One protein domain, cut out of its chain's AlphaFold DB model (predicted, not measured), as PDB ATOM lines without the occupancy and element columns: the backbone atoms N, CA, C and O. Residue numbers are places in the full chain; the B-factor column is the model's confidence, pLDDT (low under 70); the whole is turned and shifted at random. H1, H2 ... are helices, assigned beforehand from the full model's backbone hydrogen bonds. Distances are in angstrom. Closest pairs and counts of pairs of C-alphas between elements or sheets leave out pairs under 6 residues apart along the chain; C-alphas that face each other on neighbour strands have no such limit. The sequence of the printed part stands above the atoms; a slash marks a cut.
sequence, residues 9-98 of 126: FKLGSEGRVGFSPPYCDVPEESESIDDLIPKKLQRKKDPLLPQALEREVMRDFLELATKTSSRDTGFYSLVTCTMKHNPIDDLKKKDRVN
ATOM      1  N   PHE A   9     162.761 162.473 146.785       89.06
ATOM      2  CA  PHE A   9     161.479 162.992 147.282       89.06
ATOM      3  C   PHE A   9     160.856 162.173 148.425       89.06
ATOM      4  O   PHE A   9     159.985 162.679 149.121       89.06
ATOM      5  N   LYS A  10     161.271 160.915 148.613       87.31
ATOM      6  CA  LYS A  10     160.778 160.014 149.667       87.31
ATOM      7  C   LYS A  10     161.723 159.906 150.867       87.31
ATOM      8  O   LYS A  10     161.357 159.273 151.850       87.31
ATOM      9  N   LEU A  11     162.936 160.453 150.773       82.25
ATOM     10  CA  LEU A  11     163.940 160.380 151.842       82.25
ATOM     11  C   LEU A  11     163.717 161.446 152.927       82.25
ATOM     12  O   LEU A  11     164.129 161.259 154.067       82.25
ATOM     13  N   GLY A  12     163.085 162.557 152.548       83.62
ATOM     14  CA  GLY A  12     162.859 163.725 153.390       83.62
ATOM     15  C   GLY A  12     161.590 163.684 154.244       83.62
ATOM     16  O   GLY A  12     160.802 162.741 154.185       83.62
ATOM     17  N   SER A  13     161.370 164.754 155.010       84.75
ATOM     18  CA  SER A  13     160.117 165.013 155.730       84.75
ATOM     19  C   SER A  13     159.679 166.460 155.532       84.75
ATOM     20  O   SER A  13     160.506 167.317 155.219       84.75
ATOM     21  N   GLU A  14     158.391 166.728 155.744       86.00
ATOM     22  CA  GLU A  14     157.839 168.078 155.617       86.00
ATOM     23  C   GLU A  14     158.590 169.086 156.512       86.00
ATOM     24  O   GLU A  14     158.939 168.779 157.653       86.00
ATOM     25  N   GLY A  15     158.886 170.269 155.974       86.00
ATOM     26  CA  GLY A  15     159.575 171.374 156.640       86.00
ATOM     27  C   GLY A  15     161.104 171.275 156.711       86.00
ATOM     28  O   GLY A  15     161.735 172.181 157.252       86.00
ATOM     29  N   ARG A  16     161.742 170.215 156.190       88.75
ATOM     30  CA  ARG A  16     163.214 170.104 156.238       88.75
ATOM     31  C   ARG A  16     163.901 171.066 155.277       88.75
ATOM     32  O   ARG A  16     163.614 171.080 154.082       88.75
ATOM     33  N   VAL A  17     164.897 171.774 155.804       87.00
ATOM     34  CA  VAL A  17     165.754 172.699 155.056       87.00
ATOM     35  C   VAL A  17     167.171 172.136 154.994       87.00
ATOM     36  O   VAL A  17     167.766 171.817 156.021       87.00
ATOM     37  N   GLY A  18     167.699 171.984 153.779       86.25
ATOM     38  CA  GLY A  18     169.034 171.430 153.554       86.25
ATOM     39  C   GLY A  18     170.153 172.462 153.612       86.25
ATOM     40  O   GLY A  18     171.252 172.131 154.034       86.25
ATOM     41  N   PHE A  19     169.880 173.700 153.210       87.88
ATOM     42  CA  PHE A  19     170.875 174.758 153.104       87.88
ATOM     43  C   PHE A  19     170.256 176.079 153.546       87.88
ATOM     44  O   PHE A  19     169.147 176.407 153.125       87.88
ATOM     45  N   SER A  20     170.982 176.827 154.376       86.50
ATOM     46  CA  SER A  20     170.643 178.206 154.708       86.50
ATOM     47  C   SER A  20     171.593 179.127 153.950       86.50
ATOM     48  O   SER A  20     172.807 178.967 154.101       86.50
ATOM     49  N   PRO A  21     171.086 180.076 153.146       86.69
ATOM     50  CA  PRO A  21     171.948 181.053 152.497       86.69
ATOM     51  C   PRO A  21     172.695 181.900 153.543       86.69
ATOM     52  O   PRO A  21     172.211 182.044 154.673       86.69
ATOM     53  N   PRO A  22     173.878 182.437 153.190       88.19
ATOM     54  CA  PRO A  22     174.599 183.373 154.046       88.19
ATOM     55  C   PRO A  22     173.799 184.668 154.238       88.19
ATOM     56  O   PRO A  22     172.814 184.916 153.540       88.19
ATOM     57  N   TYR A  23     174.245 185.497 155.183       88.12
ATOM     58  CA  TYR A  23     173.661 186.816 155.412       88.12
ATOM     59  C   TYR A  23     173.643 187.645 154.116       88.12
ATOM     60  O   TYR A  23     174.601 187.614 153.341       88.12
ATOM     61  N   CYS A  24     172.531 188.338 153.862       83.62
ATOM     62  CA  CYS A  24     172.355 189.159 152.670       83.62
ATOM     63  C   CYS A  24     172.836 190.586 152.953       83.62
ATOM     64  O   CYS A  24     172.238 191.283 153.767       83.62
ATOM     65  N   ASP A  25     173.879 191.029 152.250       83.38
ATOM     66  CA  ASP A  25     174.446 192.381 152.388       83.38
ATOM     67  C   ASP A  25     173.713 193.442 151.538       83.38
ATOM     68  O   ASP A  25     174.141 194.595 151.455       83.38
ATOM     69  N   VAL A  26     172.631 193.062 150.851       83.12
ATOM     70  CA  VAL A  26     171.859 193.964 149.985       83.12
ATOM     71  C   VAL A  26     170.787 194.672 150.819       83.12
ATOM     72  O   VAL A  26     170.040 193.987 151.519       83.12
ATOM     73  N   PRO A  27     170.671 196.013 150.740       78.75
ATOM     74  CA  PRO A  27     169.599 196.743 151.408       78.75
ATOM     75  C   PRO A  27     168.229 196.229 150.956       78.75
ATOM     76  O   PRO A  27     167.995 196.044 149.762       78.75
ATOM     77  N   GLU A  28     167.312 196.022 151.896       78.38
ATOM     78  CA  GLU A  28     165.931 195.659 151.577       78.38
ATOM     79  C   GLU A  28     165.219 196.885 150.970       78.38
ATOM     80  O   GLU A  28     164.703 197.740 151.681       78.38
ATOM     81  N   GLU A  29     165.247 197.019 149.638       66.25
ATOM     82  CA  GLU A  29     164.650 198.162 148.921       66.25
ATOM     83  C   GLU A  29     163.105 198.150 148.923       66.25
ATOM     84  O   GLU A  29     162.478 199.162 148.607       66.25
ATOM     85  N   SER A  30     162.469 197.031 149.287       63.25
ATOM     86  CA  SER A  30     161.009 196.868 149.289       63.25
ATOM     87  C   SER A  30     160.549 195.868 150.353       63.25
ATOM     88  O   SER A  30     161.040 194.740 150.381       63.25
ATOM     89  N   GLU A  31     159.550 196.233 151.161       68.88
ATOM     90  CA  GLU A  31     158.972 195.350 152.190       68.88
ATOM     91  C   GLU A  31     158.123 194.204 151.604       68.88
ATOM     92  O   GLU A  31     157.843 193.224 152.296       68.88
ATOM     93  N   SER A  32     157.696 194.298 150.333       79.25
ATOM     94  CA  SER A  32     156.802 193.315 149.713       79.25
ATOM     95  C   SER A  32     157.229 192.868 148.306       79.25
ATOM     96  O   SER A  32     157.670 193.652 147.469       79.25
ATOM     97  N   ILE A  33     157.036 191.575 148.008       82.69
ATOM     98  CA  ILE A  33     157.285 190.975 146.678       82.69
ATOM     99  C   ILE A  33     156.376 191.588 145.598       82.69
ATOM    100  O   ILE A  33     156.736 191.611 144.419       82.69
ATOM    101  N   ASP A  34     155.201 192.083 145.999       86.25
ATOM    102  CA  ASP A  34     154.218 192.704 145.109       86.25
ATOM    103  C   ASP A  34     154.741 193.999 144.467       86.25
ATOM    104  O   ASP A  34     154.331 194.318 143.348       86.25
ATOM    105  N   ASP A  35     155.673 194.690 145.128       85.88
ATOM    106  CA  ASP A  35     156.294 195.920 144.627       85.88
ATOM    107  C   ASP A  35     157.418 195.633 143.618       85.88
ATOM    108  O   ASP A  35     157.674 196.429 142.714       85.88
ATOM    109  N   LEU A  36     158.054 194.460 143.726       85.75
ATOM    110  CA  LEU A  36     159.153 194.035 142.854       85.75
ATOM    111  C   LEU A  36     158.671 193.308 141.596       85.75
ATOM    112  O   LEU A  36     159.242 193.467 140.515       85.75
ATOM    113  N   ILE A  37     157.650 192.456 141.731       88.69
ATOM    114  CA  ILE A  37     157.225 191.538 140.671       88.69
ATOM    115  C   ILE A  37     155.718 191.683 140.435       88.69
ATOM    116  O   ILE A  37     154.924 191.337 141.312       88.69
ATOM    117  N   PRO A  38     155.278 192.074 139.222       91.44
ATOM    118  CA  PRO A  38     153.860 192.132 138.890       91.44
ATOM    119  C   PRO A  38     153.149 190.790 139.129       91.44
ATOM    120  O   PRO A  38     153.605 189.748 138.654       91.44
ATOM    121  N   LYS A  39     151.962 190.810 139.756       90.12
ATOM    122  CA  LYS A  39     151.178 189.607 140.134       90.12
ATOM    123  C   LYS A  39     150.950 188.587 139.017       90.12
ATOM    124  O   LYS A  39     150.804 187.397 139.277       90.12
ATOM    125  N   LYS A  40     150.922 189.030 137.758       92.31
ATOM    126  CA  LYS A  40     150.771 188.147 136.587       92.31
ATOM    127  C   LYS A  40     151.970 187.212 136.379       92.31
ATOM    128  O   LYS A  40     151.799 186.169 135.756       92.31
ATOM    129  N   LEU A  41     153.147 187.588 136.879       92.12
ATOM    130  CA  LEU A  41     154.402 186.842 136.763       92.12
ATOM    131  C   LEU A  41     154.746 186.057 138.037       92.12
ATOM    132  O   LEU A  41     155.659 185.235 138.018       92.12
ATOM    133  N   GLN A  42     154.017 186.281 139.131       91.38
ATOM    134  CA  GLN A  42     154.250 185.578 140.385       91.38
ATOM    135  C   GLN A  42     153.761 184.127 140.321       91.38
ATOM    136  O   GLN A  42     152.724 183.790 139.735       91.38
ATOM    137  N   ARG A  43     154.526 183.242 140.959       91.12
ATOM    138  CA  ARG A  43     154.228 181.814 141.026       91.12
ATOM    139  C   ARG A  43     153.055 181.567 141.984       91.12
ATOM    140  O   ARG A  43     153.072 182.028 143.113       91.12
ATOM    141  N   LYS A  44     152.049 180.799 141.548       91.88
ATOM    142  CA  LYS A  44     150.824 180.521 142.336       91.88
ATOM    143  C   LYS A  44     150.889 179.286 143.242       91.88
ATOM    144  O   LYS A  44     150.006 179.091 144.065       91.88
ATOM    145  N   LYS A  45     151.843 178.389 143.001       93.38
ATOM    146  CA  LYS A  45     152.003 177.116 143.719       93.38
ATOM    147  C   LYS A  45     153.460 176.940 144.075       93.38
ATOM    148  O   LYS A  45     154.298 177.224 143.222       93.38
ATOM    149  N   ASP A  46     153.748 176.388 145.239       89.38
ATOM    150  CA  ASP A  46     155.124 176.173 145.670       89.38
ATOM    151  C   ASP A  46     155.906 175.242 144.729       89.38
ATOM    152  O   ASP A  46     155.329 174.426 143.992       89.38
ATOM    153  N   PRO A  47     157.238 175.398 144.661       89.69
ATOM    154  CA  PRO A  47     158.089 174.483 143.924       89.69
ATOM    155  C   PRO A  47     158.099 173.090 144.551       89.69
ATOM    156  O   PRO A  47     158.242 172.930 145.757       89.69
ATOM    157  N   LEU A  48     157.991 172.066 143.699       89.88
ATOM    158  CA  LEU A  48     158.148 170.671 144.102       89.88
ATOM    159  C   LEU A  48     159.641 170.363 144.275       89.88
ATOM    160  O   LEU A  48     160.272 169.773 143.399       89.88
ATOM    161  N   LEU A  49     160.210 170.825 145.385       90.06
ATOM    162  CA  LEU A  49     161.589 170.544 145.774       90.06
ATOM    163  C   LEU A  49     161.625 169.447 146.845       90.06
ATOM    164  O   LEU A  49     160.705 169.362 147.664       90.06
ATOM    165  N   PRO A  50     162.664 168.591 146.853       90.00
ATOM    166  CA  PRO A  50     162.846 167.627 147.925       90.00
ATOM    167  C   PRO A  50     163.163 168.357 149.233       90.00
ATOM    168  O   PRO A  50     164.053 169.201 149.290       90.00
ATOM    169  N   GLN A  51     162.444 168.001 150.290       92.00
ATOM    170  CA  GLN A  51     162.631 168.557 151.628       92.00
ATOM    171  C   GLN A  51     163.568 167.631 152.414       92.00
ATOM    172  O   GLN A  51     163.126 166.783 153.187       92.00
ATOM    173  N   ALA A  52     164.871 167.718 152.137       90.94
ATOM    174  CA  ALA A  52     165.901 166.826 152.679       90.94
ATOM    175  C   ALA A  52     167.089 167.618 153.248       90.94
ATOM    176  O   ALA A  52     167.383 168.724 152.793       90.94
ATOM    177  N   LEU A  53     167.780 167.047 154.238       90.12
ATOM    178  CA  LEU A  53     168.992 167.646 154.813       90.12
ATOM    179  C   LEU A  53     170.183 167.510 153.853       90.12
ATOM    180  O   LEU A  53     170.258 166.540 153.099       90.12
ATOM    181  N   GLU A  54     171.176 168.399 153.949       90.62
ATOM    182  CA  GLU A  54     172.382 168.354 153.101       90.62
ATOM    183  C   GLU A  54     173.041 166.966 153.087       90.62
ATOM    184  O   GLU A  54     173.325 166.415 152.028       90.62
ATOM    185  N   ARG A  55     173.202 166.332 154.256       89.06
ATOM    186  CA  ARG A  55     173.784 164.981 154.353       89.06
ATOM    187  C   ARG A  55     172.975 163.916 153.611       89.06
ATOM    188  O   ARG A  55     173.561 162.970 153.087       89.06
ATOM    189  N   GLU A  56     171.651 164.035 153.590       89.19
ATOM    190  CA  GLU A  56     170.767 163.097 152.885       89.19
ATOM    191  C   GLU A  56     170.917 163.268 151.376       89.19
ATOM    192  O   GLU A  56     171.093 162.281 150.663       89.19
ATOM    193  N   VAL A  57     170.958 164.520 150.915       90.88
ATOM    194  CA  VAL A  57     171.218 164.880 149.519       90.88
ATOM    195  C   VAL A  57     172.592 164.369 149.074       90.88
ATOM    196  O   VAL A  57     172.698 163.683 148.058       90.88
ATOM    197  N   MET A  58     173.643 164.617 149.858       91.50
ATOM    198  CA  MET A  58     175.005 164.167 149.550       91.50
ATOM    199  C   MET A  58     175.091 162.644 149.432       91.50
ATOM    200  O   MET A  58     175.643 162.128 148.463       91.50
ATOM    201  N   ARG A  59     174.507 161.901 150.382       90.00
ATOM    202  CA  ARG A  59     174.457 160.429 150.325       90.00
ATOM    203  C   ARG A  59     173.700 159.934 149.098       90.00
ATOM    204  O   ARG A  59     174.148 158.986 148.454       90.00
ATOM    205  N   ASP A  60     172.588 160.586 148.766       91.06
ATOM    206  CA  ASP A  60     171.784 160.248 147.599       91.06
ATOM    207  C   ASP A  60     172.613 160.370 146.309       91.06
ATOM    208  O   ASP A  60     172.737 159.395 145.557       91.06
ATOM    209  N   PHE A  61     173.256 161.519 146.104       91.12
ATOM    210  CA  PHE A  61     174.076 161.776 144.921       91.12
ATOM    211  C   PHE A  61     175.337 160.915 144.862       91.12
ATOM    212  O   PHE A  61     175.678 160.427 143.784       91.12
ATOM    213  N   LEU A  62     175.998 160.661 145.994       90.62
ATOM    214  CA  LEU A  62     177.158 159.768 146.047       90.62
ATOM    215  C   LEU A  62     176.779 158.348 145.622       90.62
ATOM    216  O   LEU A  62     177.462 157.743 144.797       90.62
ATOM    217  N   GLU A  63     175.656 157.823 146.113       89.19
ATOM    218  CA  GLU A  63     175.190 156.501 145.701       89.19
ATOM    219  C   GLU A  63     174.812 156.473 144.211       89.19
ATOM    220  O   GLU A  63     175.137 155.507 143.515       89.19
ATOM    221  N   LEU A  64     174.169 157.528 143.692       89.00
ATOM    222  CA  LEU A  64     173.858 157.643 142.262       89.00
ATOM    223  C   LEU A  64     175.129 157.663 141.410       89.00
ATOM    224  O   LEU A  64     175.180 156.963 140.401       89.00
ATOM    225  N   ALA A  65     176.164 158.383 141.838       89.12
ATOM    226  CA  ALA A  65     177.440 158.453 141.133       89.12
ATOM    227  C   ALA A  65     178.107 157.074 140.998       89.12
ATOM    228  O   ALA A  65     178.668 156.766 139.953       89.12
ATOM    229  N   THR A  66     177.985 156.192 141.996       87.19
ATOM    230  CA  THR A  66     178.526 154.817 141.889       87.19
ATOM    231  C   THR A  66     177.769 153.925 140.900       87.19
ATOM    232  O   THR A  66     178.277 152.879 140.496       87.19
ATOM    233  N   LYS A  67     176.543 154.307 140.524       87.56
ATOM    234  CA  LYS A  67     175.700 153.567 139.576       87.56
ATOM    235  C   LYS A  67     175.844 154.080 138.142       87.56
ATOM    236  O   LYS A  67     175.327 153.432 137.235       87.56
ATOM    237  N   THR A  68     176.516 155.212 137.924       85.88
ATOM    238  CA  THR A  68     176.775 155.748 136.585       85.88
ATOM    239  C   THR A  68     178.128 155.273 136.061       85.88
ATOM    240  O   THR A  68     179.110 155.175 136.791       85.88
ATOM    241  N   SER A  69     178.190 154.981 134.761       85.50
ATOM    242  CA  SER A  69     179.457 154.727 134.076       85.50
ATOM    243  C   SER A  69     180.019 156.052 133.583       85.50
ATOM    244  O   SER A  69     179.500 156.640 132.633       85.50
ATOM    245  N   SER A  70     181.075 156.520 134.232       80.62
ATOM    246  CA  SER A  70     181.809 157.719 133.840       80.62
ATOM    247  C   SER A  70     183.117 157.358 133.131       80.62
ATOM    248  O   SER A  70     183.636 156.243 133.252       80.62
ATOM    249  N   ARG A  71     183.684 158.340 132.426       77.50
ATOM    250  CA  ARG A  71     185.013 158.254 131.799       77.50
ATOM    251  C   ARG A  71     186.132 157.968 132.810       77.50
ATOM    252  O   ARG A  71     187.184 157.467 132.427       77.50
ATOM    253  N   ASP A  72     185.912 158.313 134.078       76.94
ATOM    254  CA  ASP A  72     186.904 158.170 135.145       76.94
ATOM    255  C   ASP A  72     186.774 156.825 135.877       76.94
ATOM    256  O   ASP A  72     187.740 156.341 136.459       76.94
ATOM    257  N   THR A  73     185.609 156.172 135.793       79.12
ATOM    258  CA  THR A  73     185.368 154.841 136.383       79.12
ATOM    259  C   THR A  73     185.795 153.673 135.488       79.12
ATOM    260  O   THR A  73     185.879 152.544 135.968       79.12
ATOM    261  N   GLY A  74     186.058 153.900 134.197       77.12
ATOM    262  CA  GLY A  74     186.435 152.834 133.267       77.12
ATOM    263  C   GLY A  74     186.683 153.314 131.837       77.12
ATOM    264  O   GLY A  74     186.548 154.495 131.520       77.12
ATOM    265  N   PHE A  75     187.057 152.387 130.954       76.62
ATOM    266  CA  PHE A  75     187.308 152.702 129.548       76.62
ATOM    267  C   PHE A  75     185.995 153.011 128.815       76.62
ATOM    268  O   PHE A  75     185.070 152.200 128.815       76.62
ATOM    269  N   TYR A  76     185.918 154.185 128.185       76.56
ATOM    270  CA  TYR A  76     184.712 154.680 127.521       76.56
ATOM    271  C   TYR A  76     184.973 154.860 126.019       76.56
ATOM    272  O   TYR A  76     185.339 155.938 125.556       76.56
ATOM    273  N   SER A  77     184.841 153.777 125.247       69.94
ATOM    274  CA  SER A  77     185.255 153.703 123.831       69.94
ATOM    275  C   SER A  77     184.230 154.252 122.833       69.94
ATOM    276  O   SER A  77     184.185 153.793 121.693       69.94
ATOM    277  N   LEU A  78     183.376 155.200 123.226       74.38
ATOM    278  CA  LEU A  78     182.379 155.750 122.304       74.38
ATOM    279  C   LEU A  78     183.070 156.579 121.211       74.38
ATOM    280  O   LEU A  78     183.517 157.703 121.441       74.38
ATOM    281  N   VAL A  79     183.152 155.988 120.018       64.69
ATOM    282  CA  VAL A  79     183.982 156.448 118.892       64.69
ATOM    283  C   VAL A  79     183.520 157.794 118.318       64.69
ATOM    284  O   VAL A  79     184.321 158.530 117.754       64.69
ATOM    285  N   THR A  80     182.255 158.168 118.496       79.31
ATOM    286  CA  THR A  80     181.672 159.382 117.898       79.31
ATOM    287  C   THR A  80     181.659 160.596 118.831       79.31
ATOM    288  O   THR A  80     181.430 161.711 118.373       79.31
ATOM    289  N   CYS A  81     181.914 160.412 120.131       76.31
ATOM    290  CA  CYS A  81     181.653 161.436 121.152       76.31
ATOM    291  C   CYS A  81     182.899 162.214 121.611       76.31
ATOM    292  O   CYS A  81     182.765 163.116 122.428       76.31
ATOM    293  N   THR A  82     184.104 161.875 121.128       73.31
ATOM    294  CA  THR A  82     185.392 162.470 121.560       73.31
ATOM    295  C   THR A  82     185.462 162.713 123.076       73.31
ATOM    296  O   THR A  82     185.749 163.814 123.544       73.31
ATOM    297  N   MET A  83     185.193 161.669 123.866       74.88
ATOM    298  CA  MET A  83     185.228 161.711 125.333       74.88
ATOM    299  C   MET A  83     186.679 161.782 125.852       74.88
ATOM    300  O   MET A  83     187.217 160.822 126.410       74.88
ATOM    301  N   LYS A  84     187.346 162.922 125.615       82.38
ATOM    302  CA  LYS A  84     188.753 163.183 125.962       82.38
ATOM    303  C   LYS A  84     188.942 163.333 127.475       82.38
ATOM    304  O   LYS A  84     188.005 163.601 128.220       82.38
ATOM    305  N   HIS A  85     190.182 163.143 127.927       81.25
ATOM    306  CA  HIS A  85     190.575 163.448 129.298       81.25
ATOM    307  C   HIS A  85     190.298 164.896 129.678       81.25
ATOM    308  O   HIS A  85     190.718 165.808 128.972       81.25
ATOM    309  N   ASN A  86     189.606 165.052 130.808       83.31
ATOM    310  CA  ASN A  86     189.423 166.310 131.510       83.31
ATOM    311  C   ASN A  86     190.526 166.433 132.580       83.31
ATOM    312  O   ASN A  86     190.458 165.713 133.581       83.31
ATOM    313  N   PRO A  87     191.571 167.253 132.373       84.38
ATOM    314  CA  PRO A  87     192.659 167.387 133.333       84.38
ATOM    315  C   PRO A  87     192.221 168.219 134.545       84.38
ATOM    316  O   PRO A  87     191.488 169.199 134.433       84.38
ATOM    317  N   ILE A  88     192.722 167.857 135.725       77.69
ATOM    318  CA  ILE A  88     192.352 168.511 136.992       77.69
ATOM    319  C   ILE A  88     192.827 169.976 137.033       77.69
ATOM    320  O   ILE A  88     192.179 170.828 137.641       77.69
ATOM    321  N   ASP A  89     193.934 170.305 136.368       76.62
ATOM    322  CA  ASP A  89     194.489 171.664 136.389       76.62
ATOM    323  C   ASP A  89     193.616 172.693 135.651       76.62
ATOM    324  O   ASP A  89     193.689 173.888 135.953       76.62
ATOM    325  N   ASP A  90     192.735 172.247 134.751       62.00
ATOM    326  CA  ASP A  90     191.751 173.119 134.100       62.00
ATOM    327  C   ASP A  90     190.612 173.524 135.054       62.00
ATOM    328  O   ASP A  90     190.007 174.583 134.873       62.00
ATOM    329  N   LEU A  91     190.359 172.740 136.111       57.50
ATOM    330  CA  LEU A  91     189.392 173.079 137.163       57.50
ATOM    331  C   LEU A  91     189.972 174.118 138.129       57.50
ATOM    332  O   LEU A  91     189.354 175.153 138.371       57.50
ATOM    333  N   LYS A  92     191.230 173.938 138.551       56.44
ATOM    334  CA  LYS A  92     191.922 174.872 139.462       56.44
ATOM    335  C   LYS A  92     192.045 176.293 138.901       56.44
ATOM    336  O   LYS A  92     192.109 177.261 139.658       56.44
ATOM    337  N   LYS A  93     192.096 176.439 137.572       52.19
ATOM    338  CA  LYS A  93     192.110 177.754 136.908       52.19
ATOM    339  C   LYS A  93     190.760 178.471 136.983       52.19
ATOM    340  O   LYS A  93     190.758 179.697 137.002       52.19
ATOM    341  N   LYS A  94     189.642 177.738 137.037       48.91
ATOM    342  CA  LYS A  94     188.288 178.308 137.159       48.91
ATOM    343  C   LYS A  94     187.953 178.694 138.598       48.91
ATOM    344  O   LYS A  94     187.337 179.735 138.807       48.91
ATOM    345  N   ASP A  95     188.458 177.948 139.574       51.88
ATOM    346  CA  ASP A  95     188.239 178.257 140.994       51.88
ATOM    347  C   ASP A  95     188.955 179.547 141.427       51.88
ATOM    348  O   ASP A  95     188.482 180.262 142.304       51.88
ATOM    349  N   ARG A  96     190.031 179.955 140.738       44.09
ATOM    350  CA  ARG A  96     190.682 181.254 140.993       44.09
ATOM    351  C   ARG A  96     189.777 182.476 140.770       44.09
ATOM    352  O   ARG A  96     190.123 183.538 141.274       44.09
ATOM    353  N   VAL A  97     188.659 182.343 140.049       44.34
ATOM    354  CA  VAL A  97     187.712 183.447 139.799       44.34
ATOM    355  C   VAL A  97     186.520 183.434 140.771       44.34
ATOM    356  O   VAL A  97     185.891 184.469 140.950       44.34
ATOM    357  N   ASN A  98     186.256 182.327 141.480       40.59
ATOM    358  CA  ASN A  98     185.064 182.177 142.334       40.59
ATOM    359  C   ASN A  98     185.373 181.974 143.828       40.59
ATOM    360  O   ASN A  98     184.474 181.677 144.615       40.59
TER     361      ASN A  98
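This is residues 9 to 98 of the 126 residues of an uncharacterized protein of Natranaerobius trueperi (UniProt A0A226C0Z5). Little regular structure: an open, winding chain with no packed core, in which residues 9 to 53 make a wide open loop holding the short H1 and long H2 follows. Beyond H2 an unnamed stretch folds back into H3, which sticks out free. The printed part has 90 residues with three named helices, H1, H2, H3 in that order, and no named strand; its class is all helix, with only 28 residues in named elements. It is extended, radius of gyration of the C-alphas 20.8 A, spanning 56 by 36 by 28 A.

H1 is residues 33 to 36, from C-alpha 33 at (157.285, 190.975, 146.678). H2, residues 54 to 67, is 20.3 A long. H3, residues 89 to 98, is 15.3 A long and ends at C-alpha 98 (185.064, 182.177, 142.334).

The three helices are apart from one another. O i to N i+4 pairs are within hydrogen-bond range in 9 of 10 in H2 and 2 of 6 in H3, where 3 of 7 O i to N i+3 pairs are; H1 is too short for an O i to N i+4 pair.

The farthest C-alphas, of Glu 31 and Val 79, are 57.0 A apart. The printed part has no cut; both links are long. pLDDT is under 70 at residues 29 to 31, 77, 79 and 90 to 98.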